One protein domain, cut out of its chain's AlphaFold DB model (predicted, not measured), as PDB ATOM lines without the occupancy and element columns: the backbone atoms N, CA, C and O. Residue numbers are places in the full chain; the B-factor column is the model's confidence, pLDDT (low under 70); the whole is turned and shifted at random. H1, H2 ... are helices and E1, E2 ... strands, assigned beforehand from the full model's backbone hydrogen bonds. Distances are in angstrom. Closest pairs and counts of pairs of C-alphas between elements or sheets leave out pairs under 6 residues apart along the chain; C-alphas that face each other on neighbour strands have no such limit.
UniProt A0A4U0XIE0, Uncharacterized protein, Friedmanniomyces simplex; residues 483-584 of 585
ATOM      1  N   GLY A 483     194.684 108.014 -78.951       92.38
ATOM      2  CA  GLY A 483     194.779 109.107 -79.918       92.38
ATOM      3  C   GLY A 483     194.731 108.607 -81.359       92.38
ATOM      4  O   GLY A 483     193.889 109.068 -82.121       92.38
ATOM      5  N   THR A 484     195.555 107.618 -81.705       90.06
ATOM      6  CA  THR A 484     195.594 107.050 -83.062       90.06
ATOM      7  C   THR A 484     194.268 106.402 -83.443       90.06
ATOM      8  O   THR A 484     193.752 106.699 -84.511       90.06
ATOM      9  N   LYS A 485     193.624 105.663 -82.529       93.19
ATOM     10  CA  LYS A 485     192.273 105.117 -82.773       93.19
ATOM     11  C   LYS A 485     191.233 106.196 -83.087       93.19
ATOM     12  O   LYS A 485     190.366 105.990 -83.920       93.19
ATOM     13  N   LYS A 486     191.305 107.357 -82.424       94.44
ATOM     14  CA  LYS A 486     190.390 108.476 -82.709       94.44
ATOM     15  C   LYS A 486     190.648 109.106 -84.071       94.44
ATOM     16  O   LYS A 486     189.705 109.598 -84.671       94.44
ATOM     17  N   VAL A 487     191.905 109.155 -84.504       95.44
ATOM     18  CA  VAL A 487     192.260 109.665 -85.832       95.44
ATOM     19  C   VAL A 487     191.775 108.691 -86.900       95.44
ATOM     20  O   VAL A 487     191.112 109.130 -87.823       95.44
ATOM     21  N   GLU A 488     191.994 107.389 -86.720       95.25
ATOM     22  CA  GLU A 488     191.514 106.354 -87.647       95.25
ATOM     23  C   GLU A 488     189.992 106.382 -87.794       95.25
ATOM     24  O   GLU A 488     189.504 106.554 -88.900       95.25
ATOM     25  N   ILE A 489     189.241 106.384 -86.684       95.31
ATOM     26  CA  ILE A 489     187.769 106.488 -86.727       95.31
ATOM     27  C   ILE A 489     187.309 107.755 -87.466       95.31
ATOM     28  O   ILE A 489     186.306 107.729 -88.173       95.31
ATOM     29  N   ARG A 490     188.024 108.878 -87.305       96.75
ATOM     30  CA  ARG A 490     187.702 110.127 -88.009       96.75
ATOM     31  C   ARG A 490     187.973 110.022 -89.499       96.75
ATOM     32  O   ARG A 490     187.116 110.424 -90.271       96.75
ATOM     33  N   GLU A 491     189.140 109.527 -89.894       97.19
ATOM     34  CA  GLU A 491     189.501 109.400 -91.307       97.19
ATOM     35  C   GLU A 491     188.599 108.375 -92.008       97.19
ATOM     36  O   GLU A 491     188.081 108.669 -93.080       97.19
ATOM     37  N   ASP A 492     188.294 107.243 -91.372       97.19
ATOM     38  CA  ASP A 492     187.338 106.260 -91.898       97.19
ATOM     39  C   ASP A 492     185.956 106.891 -92.115       97.19
ATOM     40  O   ASP A 492     185.308 106.668 -93.139       97.19
ATOM     41  N   PHE A 493     185.502 107.721 -91.173       98.06
ATOM     42  CA  PHE A 493     184.232 108.432 -91.299       98.06
ATOM     43  C   PHE A 493     184.255 109.487 -92.416       98.06
ATOM     44  O   PHE A 493     183.287 109.612 -93.162       98.06
ATOM     45  N   VAL A 494     185.376 110.193 -92.593       98.25
ATOM     46  CA  VAL A 494     185.591 111.127 -93.714       98.25
ATOM     47  C   VAL A 494     185.462 110.412 -95.052       98.25
ATOM     48  O   VAL A 494     184.749 110.896 -95.930       98.25
ATOM     49  N   TRP A 495     186.092 109.247 -95.198       98.06
ATOM     50  CA  TRP A 495     185.984 108.451 -96.419       98.06
ATOM     51  C   TRP A 495     184.548 108.004 -96.686       98.06
ATOM     52  O   TRP A 495     184.080 108.130 -97.815       98.06
ATOM     53  N   LYS A 496     183.806 107.574 -95.657       97.94
ATOM     54  CA  LYS A 496     182.383 107.225 -95.804       97.94
ATOM     55  C   LYS A 496     181.535 108.409 -96.287       97.94
ATOM     56  O   LYS A 496     180.724 108.222 -97.191       97.94
ATOM     57  N   ILE A 497     181.754 109.614 -95.746       97.88
ATOM     58  CA  ILE A 497     181.068 110.840 -96.202       97.88
ATOM     59  C   ILE A 497     181.395 111.122 -97.669       97.88
ATOM     60  O   ILE A 497     180.487 111.386 -98.455       97.88
ATOM     61  N   LEU A 498     182.672 111.049 -98.052       98.00
ATOM     62  CA  LEU A 498     183.115 111.317 -99.422       98.00
ATOM     63  C   LEU A 498     182.526 110.321-100.428       98.00
ATOM     64  O   LEU A 498     182.029 110.734-101.475       98.00
ATOM     65  N   PHE A 499     182.526 109.024-100.108       97.69
ATOM     66  CA  PHE A 499     181.939 108.004-100.979       97.69
ATOM     67  C   PHE A 499     180.427 108.171-101.129       97.69
ATOM     68  O   PHE A 499     179.930 108.109-102.252       97.69
ATOM     69  N   LYS A 500     179.704 108.449-100.037       97.00
ATOM     70  CA  LYS A 500     178.259 108.718-100.090       97.00
ATOM     71  C   LYS A 500     177.930 110.001-100.852       97.00
ATOM     72  O   LYS A 500     177.012 110.003-101.662       97.00
ATOM     73  N   SER A 501     178.732 111.049-100.670       96.69
ATOM     74  CA  SER A 501     178.592 112.306-101.415       96.69
ATOM     75  C   SER A 501     178.815 112.107-102.917       96.69
ATOM     76  O   SER A 501     178.098 112.678-103.730       96.69
ATOM     77  N   ARG A 502     179.773 111.251-103.299       97.25
ATOM     78  CA  ARG A 502     180.000 110.896-104.705       97.25
ATOM     79  C   ARG A 502     178.885 110.029-105.284       97.25
ATOM     80  O   ARG A 502     178.542 110.235-106.438       97.25
ATOM     81  N   GLN A 503     178.354 109.065-104.526       96.12
ATOM     82  CA  GLN A 503     177.180 108.288-104.954       96.12
ATOM     83  C   GLN A 503     176.020 109.236-105.269       96.12
ATOM     84  O   GLN A 503     175.539 109.250-106.391       96.12
ATOM     85  N   PHE A 504     175.717 110.152-104.347       95.50
ATOM     86  CA  PHE A 504     174.698 111.177-104.551       95.50
ATOM     87  C   PHE A 504     174.956 112.061-105.786       95.50
ATOM     88  O   PHE A 504     174.036 112.371-106.534       95.50
ATOM     89  N   ALA A 505     176.211 112.445-106.042       95.12
ATOM     90  CA  ALA A 505     176.567 113.217-107.234       95.12
ATOM     91  C   ALA A 505     176.413 112.428-108.550       95.12
ATOM     92  O   ALA A 505     176.236 113.042-109.598       95.12
ATOM     93  N   LYS A 506     176.509 111.091-108.512       95.56
ATOM     94  CA  LYS A 506     176.312 110.220-109.681       95.56
ATOM     95  C   LYS A 506     174.841 109.949-109.963       95.56
ATOM     96  O   LYS A 506     174.457 109.948-111.124       95.56
ATOM     97  N   ASP A 507     174.056 109.742-108.912       94.88
ATOM     98  CA  ASP A 507     172.636 109.393-109.026       94.88
ATOM     99  C   ASP A 507     171.771 110.600-109.446       94.88
ATOM    100  O   ASP A 507     170.605 110.443-109.790       94.88
ATOM    101  N   GLY A 508     172.357 111.805-109.465       90.38
ATOM    102  CA  GLY A 508     171.652 113.058-109.709       90.38
ATOM    103  C   GLY A 508     170.944 113.539-108.441       90.38
ATOM    104  O   GLY A 508     170.406 112.752-107.666       90.38
ATOM    105  N   ALA A 509     170.969 114.848-108.181       86.75
ATOM    106  CA  ALA A 509     170.280 115.401-107.018       86.75
ATOM    107  C   ALA A 509     168.757 115.277-107.228       86.75
ATOM    108  O   ALA A 509     168.252 115.915-108.151       86.75
ATOM    109  N   PRO A 510     168.017 114.528-106.382       81.25
ATOM    110  CA  PRO A 510     166.627 114.169-106.662       81.25
ATOM    111  C   PRO A 510     165.653 115.354-106.750       81.25
ATOM    112  O   PRO A 510     164.577 115.175-107.285       81.25
ATOM    113  N   ASP A 511     166.029 116.565-106.326       86.25
ATOM    114  CA  ASP A 511     165.147 117.747-106.348       86.25
ATOM    115  C   ASP A 511     165.904 119.056-106.659       86.25
ATOM    116  O   ASP A 511     165.548 120.123-106.161       86.25
ATOM    117  N   GLY A 512     167.060 118.992-107.332       89.12
ATOM    118  CA  GLY A 512     167.926 120.174-107.515       89.12
ATOM    119  C   GLY A 512     168.514 120.758-106.212       89.12
ATOM    120  O   GLY A 512     169.208 121.776-106.241       89.12
ATOM    121  N   LYS A 513     168.277 120.115-105.059       92.69
ATOM    122  CA  LYS A 513     168.840 120.501-103.756       92.69
ATOM    123  C   LYS A 513     170.362 120.418-103.774       92.69
ATOM    124  O   LYS A 513     170.951 119.472-104.307       92.69
ATOM    125  N   LYS A 514     171.013 121.385-103.125       91.75
ATOM    126  CA  LYS A 514     172.477 121.387-103.000       91.75
ATOM    127  C   LYS A 514     172.921 120.206-102.123       91.75
ATOM    128  O   LYS A 514     172.272 119.935-101.113       91.75
ATOM    129  N   PRO A 515     174.064 119.552-102.411       90.69
ATOM    130  CA  PRO A 515     174.557 118.426-101.608       90.69
ATOM    131  C   PRO A 515     174.650 118.728-100.104       90.69
ATOM    132  O   PRO A 515     174.358 117.870 -99.281       90.69
ATOM    133  N   SER A 516     174.982 119.968 -99.735       90.56
ATOM    134  CA  SER A 516     175.073 120.412 -98.338       90.56
ATOM    135  C   SER A 516     173.750 120.395 -97.568       90.56
ATOM    136  O   SER A 516     173.765 120.371 -96.337       90.56
ATOM    137  N   GLU A 517     172.616 120.447 -98.265       94.06
ATOM    138  CA  GLU A 517     171.275 120.452 -97.668       94.06
ATOM    139  C   GLU A 517     170.739 119.033 -97.472       94.06
ATOM    140  O   GLU A 517     169.931 118.786 -96.574       94.06
ATOM    141  N   VAL A 518     171.230 118.080 -98.266       95.31
ATOM    142  CA  VAL A 518     170.808 116.686 -98.187       95.31
ATOM    143  C   VAL A 518     171.479 116.013 -96.997       95.31
ATOM    144  O   VAL A 518     172.705 115.951 -96.875       95.31
ATOM    145  N   ARG A 519     170.642 115.495 -96.100       96.19
ATOM    146  CA  ARG A 519     171.056 114.769 -94.902       96.19
ATOM    147  C   ARG A 519     170.800 113.283 -95.103       96.19
ATOM    148  O   ARG A 519     169.681 112.890 -95.413       96.19
ATOM    149  N   THR A 520     171.828 112.465 -94.910       96.31
ATOM    150  CA  THR A 520     171.745 111.002 -95.072       96.31
ATOM    151  C   THR A 520     172.335 110.280 -93.863       96.31
ATOM    152  O   THR A 520     173.069 110.879 -93.072       96.31
ATOM    153  N   ASP A 521     171.996 109.000 -93.690       97.31
ATOM    154  CA  ASP A 521     172.696 108.134 -92.739       97.31
ATOM    155  C   ASP A 521     174.015 107.658 -93.357       97.31
ATOM    156  O   ASP A 521     174.058 107.038 -94.427       97.31
ATOM    157  N   VAL A 522     175.113 107.975 -92.676       97.19
ATOM    158  CA  VAL A 522     176.454 107.561 -93.069       97.19
ATOM    159  C   VAL A 522     177.050 106.773 -91.915       97.19
ATOM    160  O   VAL A 522     177.387 107.323 -90.876       97.19
ATOM    161  N   GLY A 523     177.223 105.463 -92.100       93.50
ATOM    162  CA  GLY A 523     177.910 104.612 -91.127       93.50
ATOM    163  C   GLY A 523     177.233 104.517 -89.754       93.50
ATOM    164  O   GLY A 523     177.956 104.321 -88.776       93.50
ATOM    165  N   GLY A 524     175.904 104.653 -89.687       95.56
ATOM    166  CA  GLY A 524     175.110 104.572 -88.459       95.56
ATOM    167  C   GLY A 524     174.986 105.898 -87.705       95.56
ATOM    168  O   GLY A 524     174.487 105.912 -86.579       95.56
ATOM    169  N   ILE A 525     175.469 107.001 -88.287       96.31
ATOM    170  CA  ILE A 525     175.222 108.351 -87.784       96.31
ATOM    171  C   ILE A 525     174.174 108.989 -88.688       96.31
ATOM    172  O   ILE A 525     174.429 109.278 -89.857       96.31
ATOM    173  N   ASN A 526     173.008 109.251 -88.106       96.25
ATOM    174  CA  ASN A 526     171.888 109.873 -88.795       96.25
ATOM    175  C   ASN A 526     172.158 111.357 -89.081       96.25
ATOM    176  O   ASN A 526     172.876 112.036 -88.342       96.25
ATOM    177  N   ASN A 527     171.492 111.885 -90.109       96.31
ATOM    178  CA  ASN A 527     171.453 113.311 -90.436       96.31
ATOM    179  C   ASN A 527     172.812 113.948 -90.786       96.31
ATOM    180  O   ASN A 527     173.063 115.110 -90.451       96.31
ATOM    181  N   VAL A 528     173.696 113.213 -91.460       97.56
ATOM    182  CA  VAL A 528     175.005 113.726 -91.881       97.56
ATOM    183  C   VAL A 528     174.842 114.533 -93.176       97.56
ATOM    184  O   VAL A 528     174.337 113.980 -94.156       97.56
ATOM    185  N   PRO A 529     175.250 115.818 -93.212       97.44
ATOM    186  CA  PRO A 529     175.203 116.613 -94.435       97.44
ATOM    187  C   PRO A 529     176.265 116.128 -95.428       97.44
ATOM    188  O   PRO A 529     177.414 115.877 -95.042       97.44
ATOM    189  N   LEU A 530     175.889 115.999 -96.700       97.25
ATOM    190  CA  LEU A 530     176.821 115.618 -97.760       97.25
ATOM    191  C   LEU A 530     177.692 116.807 -98.189       97.25
ATOM    192  O   LEU A 530     177.381 117.974 -97.952       97.25
ATOM    193  N   VAL A 531     178.839 116.502 -98.789       97.62
ATOM    194  CA  VAL A 531     179.804 117.502 -99.268       97.62
ATOM    195  C   VAL A 531     179.721 117.568-100.788       97.62
ATOM    196  O   VAL A 531     179.525 116.551-101.441       97.62
ATOM    197  N   THR A 532     179.893 118.748-101.379       97.12
ATOM    198  CA  THR A 532     179.995 118.872-102.838       97.12
ATOM    199  C   THR A 532     181.279 118.199-103.317       97.12
ATOM    200  O   THR A 532     182.370 118.586-102.899       97.12
ATOM    201  N   VAL A 533     181.147 117.178-104.163       97.38
ATOM    202  CA  VAL A 533     182.258 116.344-104.632       97.38
ATOM    203  C   VAL A 533     182.121 116.094-106.132       97.38
ATOM    204  O   VAL A 533     181.013 115.875-106.619       97.38
ATOM    205  N   ALA A 534     183.240 116.085-106.859       96.25
ATOM    206  CA  ALA A 534     183.257 115.727-108.273       96.25
ATOM    207  C   ALA A 534     182.829 114.253-108.501       96.25
ATOM    208  O   ALA A 534     183.262 113.353-107.763       96.25
ATOM    209  N   PRO A 535     182.018 113.964-109.540       94.62
ATOM    210  CA  PRO A 535     181.434 112.635-109.755       94.62
ATOM    211  C   PRO A 535     182.478 111.567-110.129       94.62
ATOM    212  O   PRO A 535     182.312 110.385-109.804       94.62
ATOM    213  N   VAL A 536     183.581 111.973-110.766       94.94
ATOM    214  CA  VAL A 536     184.651 111.091-111.257       94.94
ATOM    215  C   VAL A 536     186.018 111.642-110.837       94.94
ATOM    216  O   VAL A 536     186.218 112.851-110.780       94.94
ATOM    217  N   GLY A 537     186.966 110.750-110.523       95.06
ATOM    218  CA  GLY A 537     188.360 111.101-110.217       95.06
ATOM    219  C   GLY A 537     188.791 110.832-108.773       95.06
ATOM    220  O   GLY A 537     188.103 110.164-107.997       95.06
ATOM    221  N   THR A 538     189.969 111.326-108.394       97.50
ATOM    222  CA  THR A 538     190.447 111.285-106.999       97.50
ATOM    223  C   THR A 538     189.895 112.478-106.223       97.50
ATOM    224  O   THR A 538     189.679 113.536-106.804       97.50
ATOM    225  N   PHE A 539     189.629 112.313-104.923       97.81
ATOM    226  CA  PHE A 539     189.084 113.414-104.127       97.81
ATOM    227  C   PHE A 539     190.110 114.536-103.972       97.81
ATOM    228  O   PHE A 539     191.275 114.298-103.626       97.81
ATOM    229  N   THR A 540     189.674 115.771-104.198       97.88
ATOM    230  CA  THR A 540     190.536 116.941-104.052       97.88
ATOM    231  C   THR A 540     190.814 117.225-102.574       97.88
ATOM    232  O   THR A 540     190.066 116.841-101.671       97.88
ATOM    233  N   LYS A 541     191.898 117.954-102.283       97.62
ATOM    234  CA  LYS A 541     192.216 118.350-100.899       97.62
ATOM    235  C   LYS A 541     191.097 119.188-100.263       97.62
ATOM    236  O   LYS A 541     190.898 119.086 -99.053       97.62
ATOM    237  N   GLY A 542     190.382 119.989-101.060       97.56
ATOM    238  CA  GLY A 542     189.253 120.807-100.607       97.56
ATOM    239  C   GLY A 542     188.040 119.965-100.204       97.56
ATOM    240  O   GLY A 542     187.460 120.196 -99.142       97.56
ATOM    241  N   GLU A 543     187.722 118.930-100.985       97.62
ATOM    242  CA  GLU A 543     186.664 117.960-100.662       97.62
ATOM    243  C   GLU A 543     186.988 117.211 -99.364       97.62
ATOM    244  O   GLU A 543     186.168 117.162 -98.444       97.62
ATOM    245  N   ILE A 544     188.223 116.709 -99.232       98.06
ATOM    246  CA  ILE A 544     188.681 116.004 -98.024       98.06
ATOM    247  C   ILE A 544     188.638 116.927 -96.795       98.06
ATOM    248  O   ILE A 544     188.227 116.505 -95.712       98.06
ATOM    249  N   ALA A 545     189.050 118.192 -96.929       97.94
ATOM    250  CA  ALA A 545     189.006 119.164 -95.833       97.94
ATOM    251  C   ALA A 545     187.565 119.491 -95.399       97.94
ATOM    252  O   ALA A 545     187.279 119.565 -94.196       97.94
ATOM    253  N   SER A 546     186.653 119.622 -96.361       97.56
ATOM    254  CA  SER A 546     185.229 119.853 -96.105       97.56
ATOM    255  C   SER A 546     184.601 118.651 -95.392       97.56
ATOM    256  O   SER A 546     184.004 118.807 -94.324       97.56
ATOM    257  N   ALA A 547     184.866 117.431 -95.872       97.81
ATOM    258  CA  ALA A 547     184.412 116.195 -95.233       97.81
ATOM    259  C   ALA A 547     185.000 116.003 -93.822       97.81
ATOM    260  O   ALA A 547     184.282 115.601 -92.908       97.81
ATOM    261  N   ARG A 548     186.268 116.370 -93.586       98.12
ATOM    262  CA  ARG A 548     186.874 116.398 -92.235       98.12
ATOM    263  C   ARG A 548     186.156 117.344 -91.283       98.12
ATOM    264  O   ARG A 548     186.036 117.038 -90.093       98.12
ATOM    265  N   THR A 549     185.695 118.489 -91.774       98.00
ATOM    266  CA  THR A 549     184.965 119.464 -90.956       98.00
ATOM    267  C   THR A 549     183.608 118.901 -90.538       98.00
ATOM    268  O   THR A 549     183.304 118.886 -89.340       98.00
ATOM    269  N   VAL A 550     182.863 118.324 -91.487       97.69
ATOM    270  CA  VAL A 550     181.590 117.634 -91.220       97.69
ATOM    271  C   VAL A 550     181.790 116.458 -90.259       97.69
ATOM    272  O   VAL A 550     181.118 116.382 -89.230       97.69
ATOM    273  N   ALA A 551     182.777 115.596 -90.512       97.75
ATOM    274  CA  ALA A 551     183.103 114.449 -89.666       97.75
ATOM    275  C   ALA A 551     183.388 114.847 -88.209       97.75
ATOM    276  O   ALA A 551     182.875 114.238 -87.268       97.75
ATOM    277  N   ASN A 552     184.190 115.896 -88.002       97.56
ATOM    278  CA  ASN A 552     184.504 116.393 -86.663       97.56
ATOM    279  C   ASN A 552     183.274 116.955 -85.941       97.56
ATOM    280  O   ASN A 552     183.166 116.785 -84.721       97.56
ATOM    281  N   HIS A 553     182.376 117.625 -86.666       97.69
ATOM    282  CA  HIS A 553     181.124 118.128 -86.111       97.69
ATOM    283  C   HIS A 553     180.211 116.968 -85.692       97.69
ATOM    284  O   HIS A 553     179.835 116.886 -84.521       97.69
ATOM    285  N   MET A 554     179.950 116.020 -86.594       97.44
ATOM    286  CA  MET A 554     179.034 114.899 -86.350       97.44
ATOM    287  C   MET A 554     179.522 113.969 -85.235       97.44
ATOM    288  O   MET A 554     178.784 113.720 -84.286       97.44
ATOM    289  N   LEU A 555     180.803 113.581 -85.227       96.81
ATOM    290  CA  LEU A 555     181.371 112.773 -84.133       96.81
ATOM    291  C   LEU A 555     181.347 113.504 -82.777       96.81
ATOM    292  O   LEU A 555     181.387 112.881 -81.709       96.81
ATOM    293  N   LYS A 556     181.327 114.844 -82.772       97.12
ATOM    294  CA  LYS A 556     181.179 115.640 -81.544       97.12
ATOM    295  C   LYS A 556     179.724 115.668 -81.071       97.12
ATOM    296  O   LYS A 556     179.525 115.614 -79.854       97.12
ATOM    297  N   VAL A 557     178.759 115.750 -81.988       96.62
ATOM    298  CA  VAL A 557     177.315 115.660 -81.706       96.62
ATOM    299  C   VAL A 557     176.970 114.273 -81.163       96.62
ATOM    300  O   VAL A 557     176.526 114.179 -80.021       96.62
ATOM    301  N   GLU A 558     177.354 113.206 -81.861       96.19
ATOM    302  CA  GLU A 558     177.142 111.813 -81.436       96.19
ATOM    303  C   GLU A 558     177.752 111.548 -80.045       96.19
ATOM    304  O   GLU A 558     177.151 110.948 -79.152       96.19
ATOM    305  N   LYS A 559     178.952 112.084 -79.779       96.00
ATOM    306  CA  LYS A 559     179.572 111.983 -78.450       96.00
ATOM    307  C   LYS A 559     178.780 112.715 -77.360       96.00
ATOM    308  O   LYS A 559     178.863 112.311 -76.194       96.00
ATOM    309  N   ARG A 560     178.096 113.818 -77.677       96.38
ATOM    310  CA  ARG A 560     177.223 114.532 -76.728       96.38
ATOM    311  C   ARG A 560     175.957 113.719 -76.463       96.38
ATOM    312  O   ARG A 560     175.633 113.528 -75.294       96.38
ATOM    313  N   GLU A 561     175.346 113.149 -77.493       95.25
ATOM    314  CA  GLU A 561     174.172 112.270 -77.382       95.25
ATOM    315  C   GLU A 561     174.482 110.996 -76.584       95.25
ATOM    316  O   GLU A 561     173.799 110.673 -75.612       95.25
ATOM    317  N   MET A 562     175.606 110.330 -76.869       93.94
ATOM    318  CA  MET A 562     176.081 109.188 -76.078       93.94
ATOM    319  C   MET A 562     176.324 109.534 -74.603       93.94
ATOM    320  O   MET A 562     176.237 108.672 -73.727       93.94
ATOM    321  N   LYS A 563     176.696 110.781 -74.297       95.25
ATOM    322  CA  LYS A 563     176.843 111.235 -72.908       95.25
ATOM    323  C   LYS A 563     175.494 111.538 -72.263       95.25
ATOM    324  O   LYS A 563     175.339 111.206 -71.089       95.25
ATOM    325  N   ALA A 564     174.557 112.129 -73.002       95.56
ATOM    326  CA  ALA A 564     173.199 112.400 -72.536       95.56
ATOM    327  C   ALA A 564     172.480 111.091 -72.178       95.56
ATOM    328  O   ALA A 564     172.098 110.905 -71.024       95.56
ATOM    329  N   THR A 565     172.474 110.118 -73.093       95.25
ATOM    330  CA  THR A 565     171.867 108.790 -72.881       95.25
ATOM    331  C   THR A 565     172.521 108.015 -71.732       95.25
ATOM    332  O   THR A 565     171.840 107.376 -70.930       95.25
ATOM    333  N   LYS A 566     173.853 108.091 -71.569       95.25
ATOM    334  CA  LYS A 566     174.539 107.519 -70.390       95.25
ATOM    335  C   LYS A 566     174.142 108.221 -69.091       95.25
ATOM    336  O   LYS A 566     174.025 107.559 -68.057       95.25
ATOM    337  N   GLY A 567     173.952 109.538 -69.133       93.94
ATOM    338  CA  GLY A 567     173.453 110.328 -68.010       93.94
ATOM    339  C   GLY A 567     172.043 109.907 -67.602       93.94
ATOM    340  O   GLY A 567     171.805 109.648 -66.422       93.94
ATOM    341  N   GLU A 568     171.144 109.752 -68.570       95.38
ATOM    342  CA  GLU A 568     169.772 109.274 -68.364       95.38
ATOM    343  C   GLU A 568     169.733 107.850 -67.818       95.38
ATOM    344  O   GLU A 568     169.112 107.621 -66.783       95.38
ATOM    345  N   LYS A 569     170.485 106.909 -68.405       95.00
ATOM    346  CA  LYS A 569     170.596 105.535 -67.879       95.00
ATOM    347  C   LYS A 569     171.088 105.517 -66.431       95.00
ATOM    348  O   LYS A 569     170.576 104.757 -65.610       95.00
ATOM    349  N   LYS A 570     172.046 106.383 -66.077       94.94
ATOM    350  CA  LYS A 570     172.527 106.518 -64.692       94.94
ATOM    351  C   LYS A 570     171.450 107.095 -63.763       94.94
ATOM    352  O   LYS A 570     171.328 106.618 -62.634       94.94
ATOM    353  N   LYS A 571     170.667 108.082 -64.218       95.75
ATOM    354  CA  LYS A 571     169.522 108.634 -63.469       95.75
ATOM    355  C   LYS A 571     168.431 107.577 -63.263       95.75
ATOM    356  O   LYS A 571     168.017 107.376 -62.126       95.75
ATOM    357  N   GLN A 572     168.055 106.840 -64.307       95.38
ATOM    358  CA  GLN A 572     167.079 105.747 -64.233       95.38
ATOM    359  C   GLN A 572     167.539 104.632 -63.289       95.38
ATOM    360  O   GLN A 572     166.762 104.166 -62.462       95.38
ATOM    361  N   LEU A 573     168.816 104.232 -63.341       95.69
ATOM    362  CA  LEU A 573     169.361 103.230 -62.420       95.69
ATOM    363  C   LEU A 573     169.328 103.718 -60.963       95.69
ATOM    364  O   LEU A 573     169.047 102.935 -60.056       95.69
ATOM    365  N   LYS A 574     169.587 105.012 -60.729       95.50
ATOM    366  CA  LYS A 574     169.472 105.623 -59.398       95.50
ATOM    367  C   LYS A 574     168.016 105.654 -58.920       95.50
ATOM    368  O   LYS A 574     167.773 105.285 -57.776       95.50
ATOM    369  N   ALA A 575     167.067 106.013 -59.786       95.56
ATOM    370  CA  ALA A 575     165.637 105.998 -59.479       95.56
ATOM    371  C   ALA A 575     165.140 104.578 -59.153       95.56
ATOM    372  O   ALA A 575     164.539 104.367 -58.104       95.56
ATOM    373  N   LYS A 576     165.499 103.574 -59.967       95.94
ATOM    374  CA  LYS A 576     165.181 102.157 -59.702       95.94
ATOM    375  C   LYS A 576     165.746 101.677 -58.363       95.94
ATOM    376  O   LYS A 576     165.063 100.978 -57.623       95.94
ATOM    377  N   ARG A 577     166.977 102.081 -58.021       95.12
ATOM    378  CA  ARG A 577     167.584 101.783 -56.711       95.12
ATOM    379  C   ARG A 577     166.866 102.474 -55.550       95.12
ATOM    380  O   ARG A 577     166.764 101.868 -54.491       95.12
ATOM    381  N   ALA A 578     166.372 103.698 -55.738       94.50
ATOM    382  CA  ALA A 578     165.600 104.411 -54.720       94.50
ATOM    383  C   ALA A 578     164.241 103.734 -54.465       94.50
ATOM    384  O   ALA A 578     163.915 103.453 -53.316       94.50
ATOM    385  N   VAL A 579     163.511 103.366 -55.526       95.62
ATOM    386  CA  VAL A 579     162.227 102.642 -55.424       95.62
ATOM    387  C   VAL A 579     162.408 101.264 -54.779       95.62
ATOM    388  O   VAL A 579     161.648 100.888 -53.890       95.62
ATOM    389  N   ALA A 580     163.453 100.521 -55.161       94.12
ATOM    390  CA  ALA A 580     163.779  99.240 -54.530       94.12
ATOM    391  C   ALA A 580     164.204  99.386 -53.056       94.12
ATOM    392  O   ALA A 580     164.043  98.451 -52.276       94.12
ATOM    393  N   GLY A 581     164.761 100.540 -52.678       92.19
ATOM    394  CA  GLY A 581     165.070 100.878 -51.292       92.19
ATOM    395  C   GLY A 581     163.822 101.171 -50.459       92.19
ATOM    396  O   GLY A 581     163.779 100.743 -49.310       92.19
ATOM    397  N   LEU A 582     162.813 101.838 -51.039       90.25
ATOM    398  CA  LEU A 582     161.525 102.077 -50.381       90.25
ATOM    399  C   LEU A 582     160.756 100.776 -50.145       90.25
ATOM    400  O   LEU A 582     160.285 100.580 -49.046       90.25
ATOM    401  N   LYS A 583     160.707  99.855 -51.119       87.44
ATOM    402  CA  LYS A 583     160.019  98.554 -50.955       87.44
ATOM    403  C   LYS A 583     160.648  97.616 -49.911       87.44
ATOM    404  O   LYS A 583     160.088  96.567 -49.626       87.44
ATOM    405  N   ARG A 584     161.860  97.918 -49.435       82.62
ATOM    406  CA  ARG A 584     162.568  97.136 -48.402       82.62
ATOM    407  C   ARG A 584     162.442  97.743 -47.005       82.62
ATOM    408  O   ARG A 584     162.994  97.169 -46.068       82.62
TER     409      ARG A 584
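This is residues 483 to 584 of the 585 residues of an uncharacterized protein of Friedmanniomyces simplex (UniProt A0A4U0XIE0). A long helix, H2, crosses the shorter helix H1 near its own beginning, and a small hairpin, E1 and E2, sits beside the crossing, with E1 next to H1 and E2 next to H2. The rest of H2 runs on as a long straight arm: residues 559 to 584 stick out from a small compact body, and residues 483 to 488 of H1 stick out as a shorter end. The printed part has 102 residues, with two named helices and two named strands in the order H1, E1, E2, H2; the sheet has the order E1 - E2 and is antiparallel, and the class is mostly helix. The whole is only just extended, close to loose, with a radius of gyration of the C-alphas of 19.4 A, and it is flat, spanning 68 by 36 by 15 A.

H1 holds residues 483 to 507 and measures 36.6 A from first to last C-alpha, beginning at C-alpha 483 at (194.779, 109.107, -79.918). E1 holds residues 519 to 522, and E2 holds residues 525 to 529, with C-alpha 525 at (175.222, 108.351, -87.784). H2 holds residues 541 to 582 and measures 61.3 A, ending at C-alpha 582 at (161.525, 102.077, -50.381).

H1 and H2 touch, H1 with residues 490 to 498 alone and H2 with residues 543 to 555 alone. Their closest C-alphas are those of Val 494 and Ala 547, 5.4 A apart. They run opposite ways at a steep tilt of 64 degrees. The closest C-alphas of H1 and E1 are those of Ile 497 and Val 522, 6.5 A apart. E1 and E2 form a hairpin of antiparallel strands, with 135 degrees between their directions. Between them N 520 and O 528 are within hydrogen-bond range at 3.0 A, and N 528 and O 520 at 2.9 A. The closest C-alphas of E2 and H2 are those of Val 528 and Met 554, 6.9 A apart. E1 and H2 are apart. In H1 and H2 every O i to N i+4 pair is within hydrogen-bond range.

The two C-alphas farthest apart, those of Gly 537 and Arg 584, are 68.4 A from each other. Without the stretches that stand free, residues 483 to 488 and 559 to 584, the body has 70 residues and spans 29 by 24 by 16 A. The links from H1 to E1 and from E2 to H2 are long, 11 residues each, and the link from E1 to E2 is tight, with 2 residues. The printed part has no cut. Its mean pLDDT is 95.3, and no printed residue is under 70.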